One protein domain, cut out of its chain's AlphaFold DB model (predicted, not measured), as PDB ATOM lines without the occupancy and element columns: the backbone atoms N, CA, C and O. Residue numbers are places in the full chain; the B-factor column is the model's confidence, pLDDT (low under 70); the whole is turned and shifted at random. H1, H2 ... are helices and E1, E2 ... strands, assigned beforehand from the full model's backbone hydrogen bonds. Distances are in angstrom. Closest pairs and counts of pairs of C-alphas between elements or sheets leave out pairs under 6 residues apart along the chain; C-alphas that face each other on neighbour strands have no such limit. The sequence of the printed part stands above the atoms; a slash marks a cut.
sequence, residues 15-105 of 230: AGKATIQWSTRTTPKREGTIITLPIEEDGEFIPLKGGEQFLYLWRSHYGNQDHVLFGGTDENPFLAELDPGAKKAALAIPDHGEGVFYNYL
ATOM      1  N   ALA A  15     -41.774  21.281  -1.486       94.69
ATOM      2  CA  ALA A  15     -40.764  20.358  -1.991       94.69
ATOM      3  C   ALA A  15     -39.809  21.120  -2.919       94.69
ATOM      4  O   ALA A  15     -40.158  21.465  -4.053       94.69
ATOM      5  N   GLY A  16     -38.629  21.465  -2.405       94.25
ATOM      6  CA  GLY A  16     -37.719  22.409  -3.053       94.25
ATOM      7  C   GLY A  16     -38.367  23.789  -3.214       94.25
ATOM      8  O   GLY A  16     -38.735  24.431  -2.235       94.25
ATOM      9  N   LYS A  17     -38.525  24.248  -4.461       94.44
ATOM     10  CA  LYS A  17     -39.207  25.507  -4.815       94.44
ATOM     11  C   LYS A  17     -40.720  25.342  -5.011       94.44
ATOM     12  O   LYS A  17     -41.425  26.344  -5.134       94.44
ATOM     13  N   ALA A  18     -41.223  24.110  -5.084       94.88
ATOM     14  CA  ALA A  18     -42.640  23.840  -5.275       94.88
ATOM     15  C   ALA A  18     -43.414  24.072  -3.973       94.88
ATOM     16  O   ALA A  18     -43.002  23.608  -2.908       94.88
ATOM     17  N   THR A  19     -44.552  24.759  -4.059       96.62
ATOM     18  CA  THR A  19     -45.506  24.883  -2.949       96.62
ATOM     19  C   THR A  19     -46.535  23.770  -3.056       96.62
ATOM     20  O   THR A  19     -47.156  23.603  -4.105       96.62
ATOM     21  N   ILE A  20     -46.733  23.022  -1.976       95.69
ATOM     22  CA  ILE A  20     -47.694  21.923  -1.921       95.69
ATOM     23  C   ILE A  20     -48.983  22.434  -1.287       95.69
ATOM     24  O   ILE A  20     -49.014  22.842  -0.125       95.69
ATOM     25  N   GLN A  21     -50.059  22.401  -2.068       94.88
ATOM     26  CA  GLN A  21     -51.402  22.715  -1.617       94.88
ATOM     27  C   GLN A  21     -52.206  21.428  -1.469       94.88
ATOM     28  O   GLN A  21     -52.356  20.658  -2.411       94.88
ATOM     29  N   TRP A  22     -52.790  21.229  -0.300       92.19
ATOM     30  CA  TRP A  22     -53.585  20.047  -0.003       92.19
ATOM     31  C   TRP A  22     -55.078  20.341  -0.181       92.19
ATOM     32  O   TRP A  22     -55.556  21.400   0.230       92.19
ATOM     33  N   SER A  23     -55.818  19.434  -0.821       89.25
ATOM     34  CA  SER A  23     -57.245  19.608  -1.133       89.25
ATOM     35  C   SER A  23     -58.023  18.308  -0.954       89.25
ATOM     36  O   SER A  23     -57.557  17.248  -1.334       89.25
ATOM     37  N   THR A  24     -59.250  18.369  -0.442       82.19
ATOM     38  CA  THR A  24     -60.118  17.184  -0.274       82.19
ATOM     39  C   THR A  24     -60.942  16.834  -1.519       82.19
ATOM     40  O   THR A  24     -61.733  15.896  -1.489       82.19
ATOM     41  N   ARG A  25     -60.858  17.620  -2.606       69.81
ATOM     42  CA  ARG A  25     -61.774  17.502  -3.766       69.81
ATOM     43  C   ARG A  25     -61.102  17.720  -5.120       69.81
ATOM     44  O   ARG A  25     -61.733  18.229  -6.046       69.81
ATOM     45  N   THR A  26     -59.813  17.430  -5.249       74.94
ATOM     46  CA  THR A  26     -59.059  17.817  -6.449       74.94
ATOM     47  C   THR A  26     -58.218  16.673  -6.978       74.94
ATOM     48  O   THR A  26     -57.449  16.070  -6.238       74.94
ATOM     49  N   THR A  27     -58.342  16.420  -8.283       85.44
ATOM     50  CA  THR A  27     -57.377  15.617  -9.034       85.44
ATOM     51  C   THR A  27     -56.003  16.272  -8.917       85.44
ATOM     52  O   THR A  27     -55.913  17.485  -9.137       85.44
ATOM     53  N   PRO A  28     -54.949  15.511  -8.588       91.00
ATOM     54  CA  PRO A  28     -53.614  16.066  -8.472       91.00
ATOM     55  C   PRO A  28     -53.207  16.810  -9.734       91.00
ATOM     56  O   PRO A  28     -53.472  16.358 -10.850       91.00
ATOM     57  N   LYS A  29     -52.578  17.966  -9.554       92.56
ATOM     58  CA  LYS A  29     -52.159  18.812 -10.669       92.56
ATOM     59  C   LYS A  29     -51.023  19.734 -10.272       92.56
ATOM     60  O   LYS A  29     -50.811  20.013  -9.092       92.56
ATOM     61  N   ARG A  30     -50.352  20.267 -11.287       92.62
ATOM     62  CA  ARG A  30     -49.380  21.346 -11.156       92.62
ATOM     63  C   ARG A  30     -49.852  22.574 -11.926       92.62
ATOM     64  O   ARG A  30     -50.210  22.468 -13.094       92.62
ATOM     65  N   GLU A  31     -49.777  23.735 -11.288       91.88
ATOM     66  CA  GLU A  31     -50.010  25.047 -11.896       91.88
ATOM     67  C   GLU A  31     -48.839  25.971 -11.545       91.88
ATOM     68  O   GLU A  31     -48.747  26.517 -10.442       91.88
ATOM     69  N   GLY A  32     -47.894  26.110 -12.480       89.75
ATOM     70  CA  GLY A  32     -46.652  26.843 -12.245       89.75
ATOM     71  C   GLY A  32     -45.840  26.206 -11.118       89.75
ATOM     72  O   GLY A  32     -45.376  25.073 -11.251       89.75
ATOM     73  N   THR A  33     -45.683  26.936 -10.013       93.69
ATOM     74  CA  THR A  33     -44.946  26.497  -8.818       93.69
ATOM     75  C   THR A  33     -45.811  25.782  -7.784       93.69
ATOM     76  O   THR A  33     -45.280  25.298  -6.783       93.69
ATOM     77  N   ILE A  34     -47.127  25.719  -7.993       95.50
ATOM     78  CA  ILE A  34     -48.070  25.121  -7.050       95.50
ATOM     79  C   ILE A  34     -48.387  23.699  -7.499       95.50
ATOM     80  O   ILE A  34     -48.805  23.470  -8.633       95.50
ATOM     81  N   ILE A  35     -48.215  22.745  -6.591       95.50
ATOM     82  CA  ILE A  35     -48.612  21.349  -6.751       95.50
ATOM     83  C   ILE A  35     -49.803  21.120  -5.824       95.50
ATOM     84  O   ILE A  35     -49.664  21.185  -4.604       95.50
ATOM     85  N   THR A  36     -50.980  20.861  -6.390       94.75
ATOM     86  CA  THR A  36     -52.155  20.478  -5.604       94.75
ATOM     87  C   THR A  36     -52.197  18.962  -5.461       94.75
ATOM     88  O   THR A  36     -52.253  18.260  -6.470       94.75
ATOM     89  N   LEU A  37     -52.201  18.464  -4.225       93.31
ATOM     90  CA  LEU A  37     -52.320  17.043  -3.893       93.31
ATOM     91  C   LEU A  37     -53.624  16.767  -3.128       93.31
ATOM     92  O   LEU A  37     -54.070  17.624  -2.351       93.31
ATOM     93  N   PRO A  38     -54.252  15.597  -3.329       90.50
ATOM     94  CA  PRO A  38     -55.426  15.222  -2.564       90.50
ATOM     95  C   PRO A  38     -55.051  14.882  -1.117       90.50
ATOM     96  O   PRO A  38     -54.011  14.276  -0.870       90.50
ATOM     97  N   ILE A  39     -55.899  15.261  -0.161       87.62
ATOM     98  CA  ILE A  39     -55.830  14.776   1.224       87.62
ATOM     99  C   ILE A  39     -56.576  13.446   1.268       87.62
ATOM    100  O   ILE A  39     -57.800  13.441   1.153       87.62
ATOM    101  N   GLU A  40     -55.845  12.350   1.439       83.25
ATOM    102  CA  GLU A  40     -56.392  10.994   1.527       83.25
ATOM    103  C   GLU A  40     -55.977  10.360   2.859       83.25
ATOM    104  O   GLU A  40     -54.864  10.589   3.338       83.25
ATOM    105  N   GLU A  41     -56.870   9.575   3.468       75.50
ATOM    106  CA  GLU A  41     -56.648   8.981   4.798       75.50
ATOM    107  C   GLU A  41     -55.461   8.002   4.807       75.50
ATOM    108  O   GLU A  41     -54.741   7.905   5.800       75.50
ATOM    109  N   ASP A  42     -55.229   7.303   3.692       79.12
ATOM    110  CA  ASP A  42     -54.119   6.363   3.505       79.12
ATOM    111  C   ASP A  42     -52.987   6.917   2.627       79.12
ATOM    112  O   ASP A  42     -52.160   6.156   2.116       79.12
ATOM    113  N   GLY A  43     -52.937   8.244   2.467       85.81
ATOM    114  CA  GLY A  43     -51.866   8.926   1.756       85.81
ATOM    115  C   GLY A  43     -50.517   8.777   2.469       85.81
ATOM    116  O   GLY A  43     -50.396   9.059   3.660       85.81
ATOM    117  N   GLU A  44     -49.478   8.395   1.728       89.25
ATOM    118  CA  GLU A  44     -48.090   8.341   2.186       89.25
ATOM    119  C   GLU A  44     -47.242   9.330   1.379       89.25
ATOM    120  O   GLU A  44     -47.160   9.251   0.151       89.25
ATOM    121  N   PHE A  45     -46.581  10.259   2.071       91.56
ATOM    122  CA  PHE A  45     -45.654  11.217   1.468       91.56
ATOM    123  C   PHE A  45     -44.214  10.833   1.806       91.56
ATOM    124  O   PHE A  45     -43.813  10.837   2.971       91.56
ATOM    125  N   ILE A  46     -43.419  10.536   0.782       92.88
ATOM    126  CA  ILE A  46     -42.027  10.106   0.917       92.88
ATOM    127  C   ILE A  46     -41.123  11.216   0.371       92.88
ATOM    128  O   ILE A  46     -41.080  11.402  -0.848       92.88
ATOM    129  N   PRO A  47     -40.393  11.959   1.222       93.62
ATOM    130  CA  PRO A  47     -39.428  12.941   0.744       93.62
ATOM    131  C   PRO A  47     -38.245  12.240   0.067       93.62
ATOM    132  O   PRO A  47     -37.765  11.209   0.536       93.62
ATOM    133  N   LEU A  48     -37.762  12.832  -1.020       94.38
ATOM    134  CA  LEU A  48     -36.578  12.419  -1.772       94.38
ATOM    135  C   LEU A  48     -35.603  13.594  -1.872       94.38
ATOM    136  O   LEU A  48     -36.019  14.753  -1.783       94.38
ATOM    137  N   LYS A  49     -34.312  13.323  -2.091       93.62
ATOM    138  CA  LYS A  49     -33.286  14.361  -2.313       93.62
ATOM    139  C   LYS A  49     -33.306  15.437  -1.227       93.62
ATOM    140  O   LYS A  49     -33.315  16.629  -1.509       93.62
ATOM    141  N   GLY A  50     -33.386  15.015   0.034       90.50
ATOM    142  CA  GLY A  50     -33.435  15.945   1.167       90.50
ATOM    143  C   GLY A  50     -34.685  16.838   1.209       90.50
ATOM    144  O   GLY A  50     -34.658  17.868   1.874       90.50
ATOM    145  N   GLY A  51     -35.766  16.456   0.522       92.75
ATOM    146  CA  GLY A  51     -37.026  17.203   0.469       92.75
ATOM    147  C   GLY A  51     -37.184  18.099  -0.762       92.75
ATOM    148  O   GLY A  51     -38.166  18.830  -0.848       92.75
ATOM    149  N   GLU A  52     -36.259  18.060  -1.724       95.56
ATOM    150  CA  GLU A  52     -36.439  18.753  -3.008       95.56
ATOM    151  C   GLU A  52     -37.487  18.066  -3.886       95.56
ATOM    152  O   GLU A  52     -38.247  18.724  -4.594       95.56
ATOM    153  N   GLN A  53     -37.561  16.739  -3.793       95.88
ATOM    154  CA  GLN A  53     -38.474  15.890  -4.545       95.88
ATOM    155  C   GLN A  53     -39.305  15.037  -3.584       95.88
ATOM    156  O   GLN A  53     -38.997  14.935  -2.396       95.88
ATOM    157  N   PHE A  54     -40.369  14.414  -4.078       95.75
ATOM    158  CA  PHE A  54     -41.200  13.528  -3.272       95.75
ATOM    159  C   PHE A  54     -41.900  12.458  -4.103       95.75
ATOM    160  O   PHE A  54     -42.151  12.637  -5.296       95.75
ATOM    161  N   LEU A  55     -42.279  11.372  -3.429       95.38
ATOM    162  CA  LEU A  55     -43.324  10.465  -3.883       95.38
ATOM    163  C   LEU A  55     -44.562  10.660  -3.030       95.38
ATOM    164  O   LEU A  55     -44.459  10.756  -1.811       95.38
ATOM    165  N   TYR A  56     -45.720  10.706  -3.671       94.19
ATOM    166  CA  TYR A  56     -46.993  10.683  -2.971       94.19
ATOM    167  C   TYR A  56     -47.785   9.470  -3.436       94.19
ATOM    168  O   TYR A  56     -48.093   9.338  -4.622       94.19
ATOM    169  N   LEU A  57     -48.047   8.563  -2.501       91.75
ATOM    170  CA  LEU A  57     -48.808   7.346  -2.732       91.75
ATOM    171  C   LEU A  57     -50.160   7.495  -2.060       91.75
ATOM    172  O   LEU A  57     -50.216   7.869  -0.898       91.75
ATOM    173  N   TRP A  58     -51.239   7.161  -2.750       87.75
ATOM    174  CA  TRP A  58     -52.540   6.991  -2.104       87.75
ATOM    175  C   TRP A  58     -53.364   5.971  -2.872       87.75
ATOM    176  O   TRP A  58     -53.060   5.628  -4.023       87.75
ATOM    177  N   ARG A  59     -54.436   5.494  -2.246       81.31
ATOM    178  CA  ARG A  59     -55.411   4.638  -2.909       81.31
ATOM    179  C   ARG A  59     -56.665   5.442  -3.189       81.31
ATOM    180  O   ARG A  59     -57.329   5.915  -2.277       81.31
ATOM    181  N   SER A  60     -57.036   5.585  -4.459       72.69
ATOM    182  CA  SER A  60     -58.277   6.294  -4.777       72.69
ATOM    183  C   SER A  60     -59.484   5.496  -4.281       72.69
ATOM    184  O   SER A  60     -59.724   4.365  -4.730       72.69
ATOM    185  N   HIS A  61     -60.290   6.114  -3.412       65.62
ATOM    186  CA  HIS A  61     -61.557   5.554  -2.936       65.62
ATOM    187  C   HIS A  61     -62.523   5.201  -4.082       65.62
ATOM    188  O   HIS A  61     -63.332   4.285  -3.946       65.62
ATOM    189  N   TYR A  62     -62.416   5.884  -5.229       60.56
ATOM    190  CA  TYR A  62     -63.336   5.743  -6.363       60.56
ATOM    191  C   TYR A  62     -62.876   4.772  -7.462       60.56
ATOM    192  O   TYR A  62     -63.590   4.587  -8.445       60.56
ATOM    193  N   GLY A  63     -61.731   4.108  -7.308       62.44
ATOM    194  CA  GLY A  63     -61.221   3.180  -8.326       62.44
ATOM    195  C   GLY A  63     -60.481   1.968  -7.781       62.44
ATOM    196  O   GLY A  63     -60.149   1.068  -8.548       62.44
ATOM    197  N   ASN A  64     -60.225   1.921  -6.469       67.25
ATOM    198  CA  ASN A  64     -59.427   0.881  -5.827       67.25
ATOM    199  C   ASN A  64     -58.038   0.688  -6.473       67.25
ATOM    200  O   ASN A  64     -57.478  -0.408  -6.421       67.25
ATOM    201  N   GLN A  65     -57.518   1.742  -7.108       76.00
ATOM    202  CA  GLN A  65     -56.219   1.775  -7.765       76.00
ATOM    203  C   GLN A  65     -55.226   2.531  -6.890       76.00
ATOM    204  O   GLN A  65     -55.563   3.537  -6.263       76.00
ATOM    205  N   ASP A  66     -54.011   1.994  -6.843       84.62
ATOM    206  CA  ASP A  66     -52.870   2.646  -6.224       84.62
ATOM    207  C   ASP A  66     -52.338   3.708  -7.186       84.62
ATOM    208  O   ASP A  66     -51.985   3.388  -8.324       84.62
ATOM    209  N   HIS A  67     -52.259   4.947  -6.715       88.31
ATOM    210  CA  HIS A  67     -51.638   6.047  -7.436       88.31
ATOM    211  C   HIS A  67     -50.253   6.307  -6.860       88.31
ATOM    212  O   HIS A  67     -50.047   6.240  -5.646       88.31
ATOM    213  N   VAL A  68     -49.300   6.602  -7.740       92.81
ATOM    214  CA  VAL A  68     -47.946   6.995  -7.356       92.81
ATOM    215  C   VAL A  68     -47.593   8.247  -8.129       92.81
ATOM    216  O   VAL A  68     -47.344   8.193  -9.331       92.81
ATOM    217  N   LEU A  69     -47.565   9.380  -7.443       94.25
ATOM    218  CA  LEU A  69     -47.044  10.611  -8.016       94.25
ATOM    219  C   LEU A  69     -45.578  10.769  -7.670       94.25
ATOM    220  O   LEU A  69     -45.170  10.518  -6.538       94.25
ATOM    221  N   PHE A  70     -44.819  11.266  -8.631       94.88
ATOM    222  CA  PHE A  70     -43.478  11.779  -8.440       94.88
ATOM    223  C   PHE A  70     -43.478  13.268  -8.767       94.88
ATOM    224  O   PHE A  70     -43.891  13.672  -9.853       94.88
ATOM    225  N   GLY A  71     -43.049  14.089  -7.819       94.38
ATOM    226  CA  GLY A  71     -43.068  15.535  -7.983       94.38
ATOM    227  C   GLY A  71     -42.035  16.237  -7.123       94.38
ATOM    228  O   GLY A  71     -41.192  15.613  -6.479       94.38
ATOM    229  N   GLY A  72     -42.125  17.560  -7.112       93.56
ATOM    230  CA  GLY A  72     -41.241  18.442  -6.361       93.56
ATOM    231  C   GLY A  72     -40.507  19.365  -7.310       93.56
ATOM    232  O   GLY A  72     -41.107  19.858  -8.259       93.56
ATOM    233  N   THR A  73     -39.232  19.621  -7.046       91.31
ATOM    234  CA  THR A  73     -38.390  20.510  -7.844       91.31
ATOM    235  C   THR A  73     -37.162  19.755  -8.323       91.31
ATOM    236  O   THR A  73     -36.455  19.148  -7.522       91.31
ATOM    237  N   ASP A  74     -36.918  19.797  -9.628       84.94
ATOM    238  CA  ASP A  74     -35.604  19.498 -10.197       84.94
ATOM    239  C   ASP A  74     -34.949  20.843 -10.540       84.94
ATOM    240  O   ASP A  74     -34.493  21.563  -9.651       84.94
ATOM    241  N   GLU A  75     -35.066  21.294 -11.787       87.00
ATOM    242  CA  GLU A  75     -34.770  22.682 -12.144       87.00
ATOM    243  C   GLU A  75     -35.967  23.607 -11.876       87.00
ATOM    244  O   GLU A  75     -35.834  24.667 -11.242       87.00
ATOM    245  N   ASN A  76     -37.148  23.145 -12.298       88.81
ATOM    246  CA  ASN A  76     -38.451  23.755 -12.070       88.81
ATOM    247  C   ASN A  76     -39.407  22.768 -11.374       88.81
ATOM    248  O   ASN A  76     -39.161  21.557 -11.365       88.81
ATOM    249  N   PRO A  77     -40.494  23.268 -10.755       92.44
ATOM    250  CA  PRO A  77     -41.523  22.414 -10.182       92.44
ATOM    251  C   PRO A  77     -42.172  21.496 -11.218       92.44
ATOM    252  O   PRO A  77     -42.581  21.958 -12.282       92.44
ATOM    253  N   PHE A  78     -42.331  20.218 -10.879       91.94
ATOM    254  CA  PHE A  78     -42.946  19.206 -11.741       91.94
ATOM    255  C   PHE A  78     -43.873  18.280 -10.943       91.94
ATOM    256  O   PHE A  78     -43.782  18.168  -9.716       91.94
ATOM    257  N   LEU A  79     -44.784  17.617 -11.654       92.88
ATOM    258  CA  LEU A  79     -45.631  16.559 -11.115       92.88
ATOM    259  C   LEU A  79     -45.939  15.563 -12.230       92.88
ATOM    260  O   LEU A  79     -46.473  15.957 -13.262       92.88
ATOM    261  N   ALA A  80     -45.627  14.293 -12.005       91.75
ATOM    262  CA  ALA A  80     -45.896  13.207 -12.933       91.75
ATOM    263  C   ALA A  80     -46.548  12.031 -12.202       91.75
ATOM    264  O   ALA A  80     -46.162  11.689 -11.083       91.75
ATOM    265  N   GLU A  81     -47.515  11.390 -12.849       92.00
ATOM    266  CA  GLU A  81     -48.075  10.124 -12.385       92.00
ATOM    267  C   GLU A  81     -47.280   8.958 -12.979       92.00
ATOM    268  O   GLU A  81     -46.999   8.918 -14.181       92.00
ATOM    269  N   LEU A  82     -46.895   8.019 -12.120       91.88
ATOM    270  CA  LEU A  82     -46.137   6.830 -12.483       91.88
ATOM    271  C   LEU A  82     -47.040   5.602 -12.560       91.88
ATOM    272  O   LEU A  82     -48.127   5.559 -11.986       91.88
ATOM    273  N   ASP A  83     -46.556   4.570 -13.244       88.12
ATOM    274  CA  ASP A  83     -47.236   3.286 -13.292       88.12
ATOM    275  C   ASP A  83     -47.276   2.598 -11.903       88.12
ATOM    276  O   ASP A  83     -46.449   2.882 -11.026       88.12
ATOM    277  N   PRO A  84     -48.209   1.651 -11.675       84.44
ATOM    278  CA  PRO A  84     -48.373   1.003 -10.369       84.44
ATOM    279  C   PRO A  84     -47.130   0.258  -9.850       84.44
ATOM    280  O   PRO A  84     -46.975   0.056  -8.643       84.44
ATOM    281  N   GLY A  85     -46.221  -0.162 -10.732       85.56
ATOM    282  CA  GLY A  85     -44.949  -0.784 -10.376       85.56
ATOM    283  C   GLY A  85     -44.027   0.145  -9.584       85.56
ATOM    284  O   GLY A  85     -43.230  -0.343  -8.771       85.56
ATOM    285  N   ALA A  86     -44.188   1.464  -9.729       89.50
ATOM    286  CA  ALA A  86     -43.428   2.467  -8.994       89.50
ATOM    287  C   ALA A  86     -43.644   2.358  -7.484       89.50
ATOM    288  O   ALA A  86     -42.716   2.607  -6.715       89.50
ATOM    289  N   LYS A  87     -44.818   1.880  -7.042       90.31
ATOM    290  CA  LYS A  87     -45.124   1.659  -5.621       90.31
ATOM    291  C   LYS A  87     -44.140   0.687  -4.984       90.31
ATOM    292  O   LYS A  87     -43.635   0.937  -3.896       90.31
ATOM    293  N   LYS A  88     -43.806  -0.407  -5.676       90.81
ATOM    294  CA  LYS A  88     -42.832  -1.383  -5.167       90.81
ATOM    295  C   LYS A  88     -41.441  -0.764  -5.025       90.81
ATOM    296  O   LYS A  88     -40.748  -1.062  -4.059       90.81
ATOM    297  N   ALA A  89     -41.037   0.079  -5.976       91.31
ATOM    298  CA  ALA A  89     -39.764   0.787  -5.903       91.31
ATOM    299  C   ALA A  89     -39.755   1.816  -4.760       91.31
ATOM    300  O   ALA A  89     -38.771   1.897  -4.033       91.31
ATOM    301  N   ALA A  90     -40.860   2.537  -4.557       91.12
ATOM    302  CA  ALA A  90     -41.027   3.508  -3.478       91.12
ATOM    303  C   ALA A  90     -40.929   2.852  -2.091       91.12
ATOM    304  O   ALA A  90     -40.162   3.289  -1.238       91.12
ATOM    305  N   LEU A  91     -41.635   1.735  -1.895       90.38
ATOM    306  CA  LEU A  91     -41.633   0.989  -0.633       90.38
ATOM    307  C   LEU A  91     -40.281   0.334  -0.310       90.38
ATOM    308  O   LEU A  91     -40.046  -0.033   0.835       90.38
ATOM    309  N   ALA A  92     -39.392   0.187  -1.297       92.38
ATOM    310  CA  ALA A  92     -38.051  -0.367  -1.120       92.38
ATOM    311  C   ALA A  92     -37.005   0.680  -0.679       92.38
ATOM    312  O   ALA A  92     -35.895   0.312  -0.294       92.38
ATOM    313  N   ILE A  93     -37.332   1.977  -0.731       93.19
ATOM    314  CA  ILE A  93     -36.422   3.082  -0.377       93.19
ATOM    315  C   ILE A  93     -35.862   2.992   1.055       93.19
ATOM    316  O   ILE A  93     -34.664   3.222   1.209       93.19
ATOM    317  N   PRO A  94     -36.638   2.649   2.100       89.25
ATOM    318  CA  PRO A  94     -36.118   2.598   3.471       89.25
ATOM    319  C   PRO A  94     -34.975   1.592   3.644       89.25
ATOM    320  O   PRO A  94     -34.037   1.847   4.394       89.25
ATOM    321  N   ASP A  95     -35.042   0.476   2.914       92.31
ATOM    322  CA  ASP A  95     -34.093  -0.634   3.036       92.31
ATOM    323  C   ASP A  95     -32.916  -0.521   2.049       92.31
ATOM    324  O   ASP A  95     -31.834  -1.052   2.301       92.31
ATOM    325  N   HIS A  96     -33.112   0.159   0.913       92.88
ATOM    326  CA  HIS A  96     -32.148   0.188  -0.198       92.88
ATOM    327  C   HIS A  96     -31.685   1.594  -0.614       92.88
ATOM    328  O   HIS A  96     -30.834   1.726  -1.497       92.88
ATOM    329  N   GLY A  97     -32.217   2.639   0.016       93.44
ATOM    330  CA  GLY A  97     -31.972   4.038  -0.325       93.44
ATOM    331  C   GLY A  97     -32.690   4.498  -1.598       93.44
ATOM    332  O   GLY A  97     -33.183   3.702  -2.396       93.44
ATOM    333  N   GLU A  98     -32.710   5.814  -1.830       94.50
ATOM    334  CA  GLU A  98     -33.436   6.444  -2.951       94.50
ATOM    335  C   GLU A  98     -32.969   5.966  -4.337       94.50
ATOM    336  O   GLU A  98     -33.724   5.996  -5.310       94.50
ATOM    337  N   GLY A  99     -31.725   5.484  -4.441       92.94
ATOM    338  CA  GLY A  99     -31.149   4.986  -5.691       92.94
ATOM    339  C   GLY A  99     -31.972   3.867  -6.336       92.94
ATOM    340  O   GLY A  99     -31.995   3.771  -7.564       92.94
ATOM    341  N   VAL A 100     -32.698   3.066  -5.545       92.75
ATOM    342  CA  VAL A 100     -33.586   2.015  -6.069       92.75
ATOM    343  C   VAL A 100     -34.716   2.596  -6.922       92.75
ATOM    344  O   VAL A 100     -35.030   2.053  -7.983       92.75
ATOM    345  N   PHE A 101     -35.273   3.734  -6.505       93.75
ATOM    346  CA  PHE A 101     -36.358   4.411  -7.201       93.75
ATOM    347  C   PHE A 101     -35.860   5.103  -8.475       93.75
ATOM    348  O   PHE A 101     -36.406   4.879  -9.554       93.75
ATOM    349  N   TYR A 102     -34.753   5.847  -8.404       92.50
ATOM    350  CA  TYR A 102     -34.165   6.466  -9.599       92.50
ATOM    351  C   TYR A 102     -33.699   5.432 -10.629       92.50
ATOM    352  O   TYR A 102     -33.819   5.645 -11.836       92.50
ATOM    353  N   ASN A 103     -33.210   4.280 -10.167       91.94
ATOM    354  CA  ASN A 103     -32.904   3.163 -11.048       91.94
ATOM    355  C   ASN A 103     -34.175   2.559 -11.661       91.94
ATOM    356  O   ASN A 103     -34.138   2.135 -12.810       91.94
ATOM    357  N   TYR A 104     -35.296   2.517 -10.940       91.94
ATOM    358  CA  TYR A 104     -36.576   2.069 -11.494       91.94
ATOM    359  C   TYR A 104     -37.081   2.994 -12.618       91.94
ATOM    360  O   TYR A 104     -37.501   2.486 -13.654       91.94
ATOM    361  N   LEU A 105     -36.939   4.320 -12.479       91.50
ATOM    362  CA  LEU A 105     -37.308   5.284 -13.532       91.50
ATOM    363  C   LEU A 105     -36.511   5.108 -14.835       91.50
ATOM    364  O   LEU A 105     -36.993   5.439 -15.916       91.50
TER     365      LEU A 105
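AT A GLANCE: This is residues 15 to 105 of the 230 residues of an uncharacterized protein of Candidatus Sungbacteria bacterium RIFCSPLOWO2_01_FULL_59_16 (UniProt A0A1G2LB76). A twisted sheet of four strands, E4 to E7, stands in the middle as a wall; a smaller sheet of three strands, E1 to E3, covers part of one face, and a short helix, H1, packs across the other face. The two sheets make a sandwich, only partly face to face, with the small one nearer to E6 and E7 than to E4, while H2 and H3 lie beyond the large sheet at the end with H1. The printed part has 91 residues, with seven named strands followed by three named helices, in the order E1 E2 E3 E4 E5 E6 E7 H1 H2 H3, and its class is mixed, helices and strands. The large sheet has the order E4, E5, E6, E7, antiparallel throughout; the small one has the order E1, E3, E2 and is mixed. The whole is compact, with a radius of gyration of the C-alphas of 12.5 A and spans of 34 by 32 by 18 A.

IN THESE COORDINATES: Begin with the large sheet, and find C-alpha 44 at (-48.090, 8.341, 2.186), where E4, residues 44 to 48, starts its 12.8 A. E5 follows at residues 53 to 59, 20.4 A long, then E6, the longest strand, at residues 66 to 73, 23.1 A, and E7 at residues 77 to 82, 16.4 A. For the small sheet go back to C-alpha 18 at (-42.640, 23.840, -5.275); from there E1 runs 15.8 A through residues 18 to 23. E2 is residues 29 to 31, 6.7 A, and E3 is residues 34 to 38, 13.1 A. The helices are H1, residues 86 to 91, 8.7 A; H2, residues 93 to 96, 5.2 A; and H3, residues 99 to 105, 10.0 A, ending at C-alpha 105 at (-37.308, 5.284, -13.532).

HOW THE PARTS SIT: E4, E5, E6 and E7 form a meander, each strand the antiparallel neighbour of the one before, and each successive two are a hairpin. Look for N 46 and O 55, 2.8 A apart, between E4 and E5; N 56 and O 69, 2.9 A, between E5 and E6; and N 80 and O 70, 2.8 A, between E6 and E7. In the other sheet E1 and E3 are parallel, with N 21 and O 35 at 2.8 A, and the hairpin E2 and E3 is antiparallel, with N 31 and O 34 at 2.8 A. Across the sandwich, two sheets face to face, the facing parts are 9.8 A apart centre to centre. Its closest C-alphas of E1 and E7 are those of Ala 18 and Pro 77, 5.2 A; those of E2 and E7 are Arg 30 and Leu 79, 6.1 A. E1 and E4 are apart. H1 is on the large sheet at a height of 8.8 A, over E5, and runs across the strands, at 80 degrees to E5 on the local plane. H1 and H3 touch, closest at the C-alphas of Ala 89 and Phe 101, 5.1 A, at a shallow tilt of 12 degrees, opposite ways. H2 and H3 only just touch, with 3 pairs of C-alphas within 8 A, and only at the corner; the closest C-alphas are those of Ile 93 and Val 100, 6.4 A. H1 and H2 meet only through their link. H2 and H3 are not on either sheet. In H1 and H3 every O i to N i+4 pair is within hydrogen-bond range; H2 is too short for such a pair.

THE WHOLE: The two C-alphas farthest apart are those of Arg 25 and His 96, 34.5 A. The printed part has no cut, and no link is long; that from E5 to E6, 6 residues, is short, and the others are tight. The mean pLDDT of the printed part is 89.2; look for values under 70 at residue 25 and residues 61 to 64.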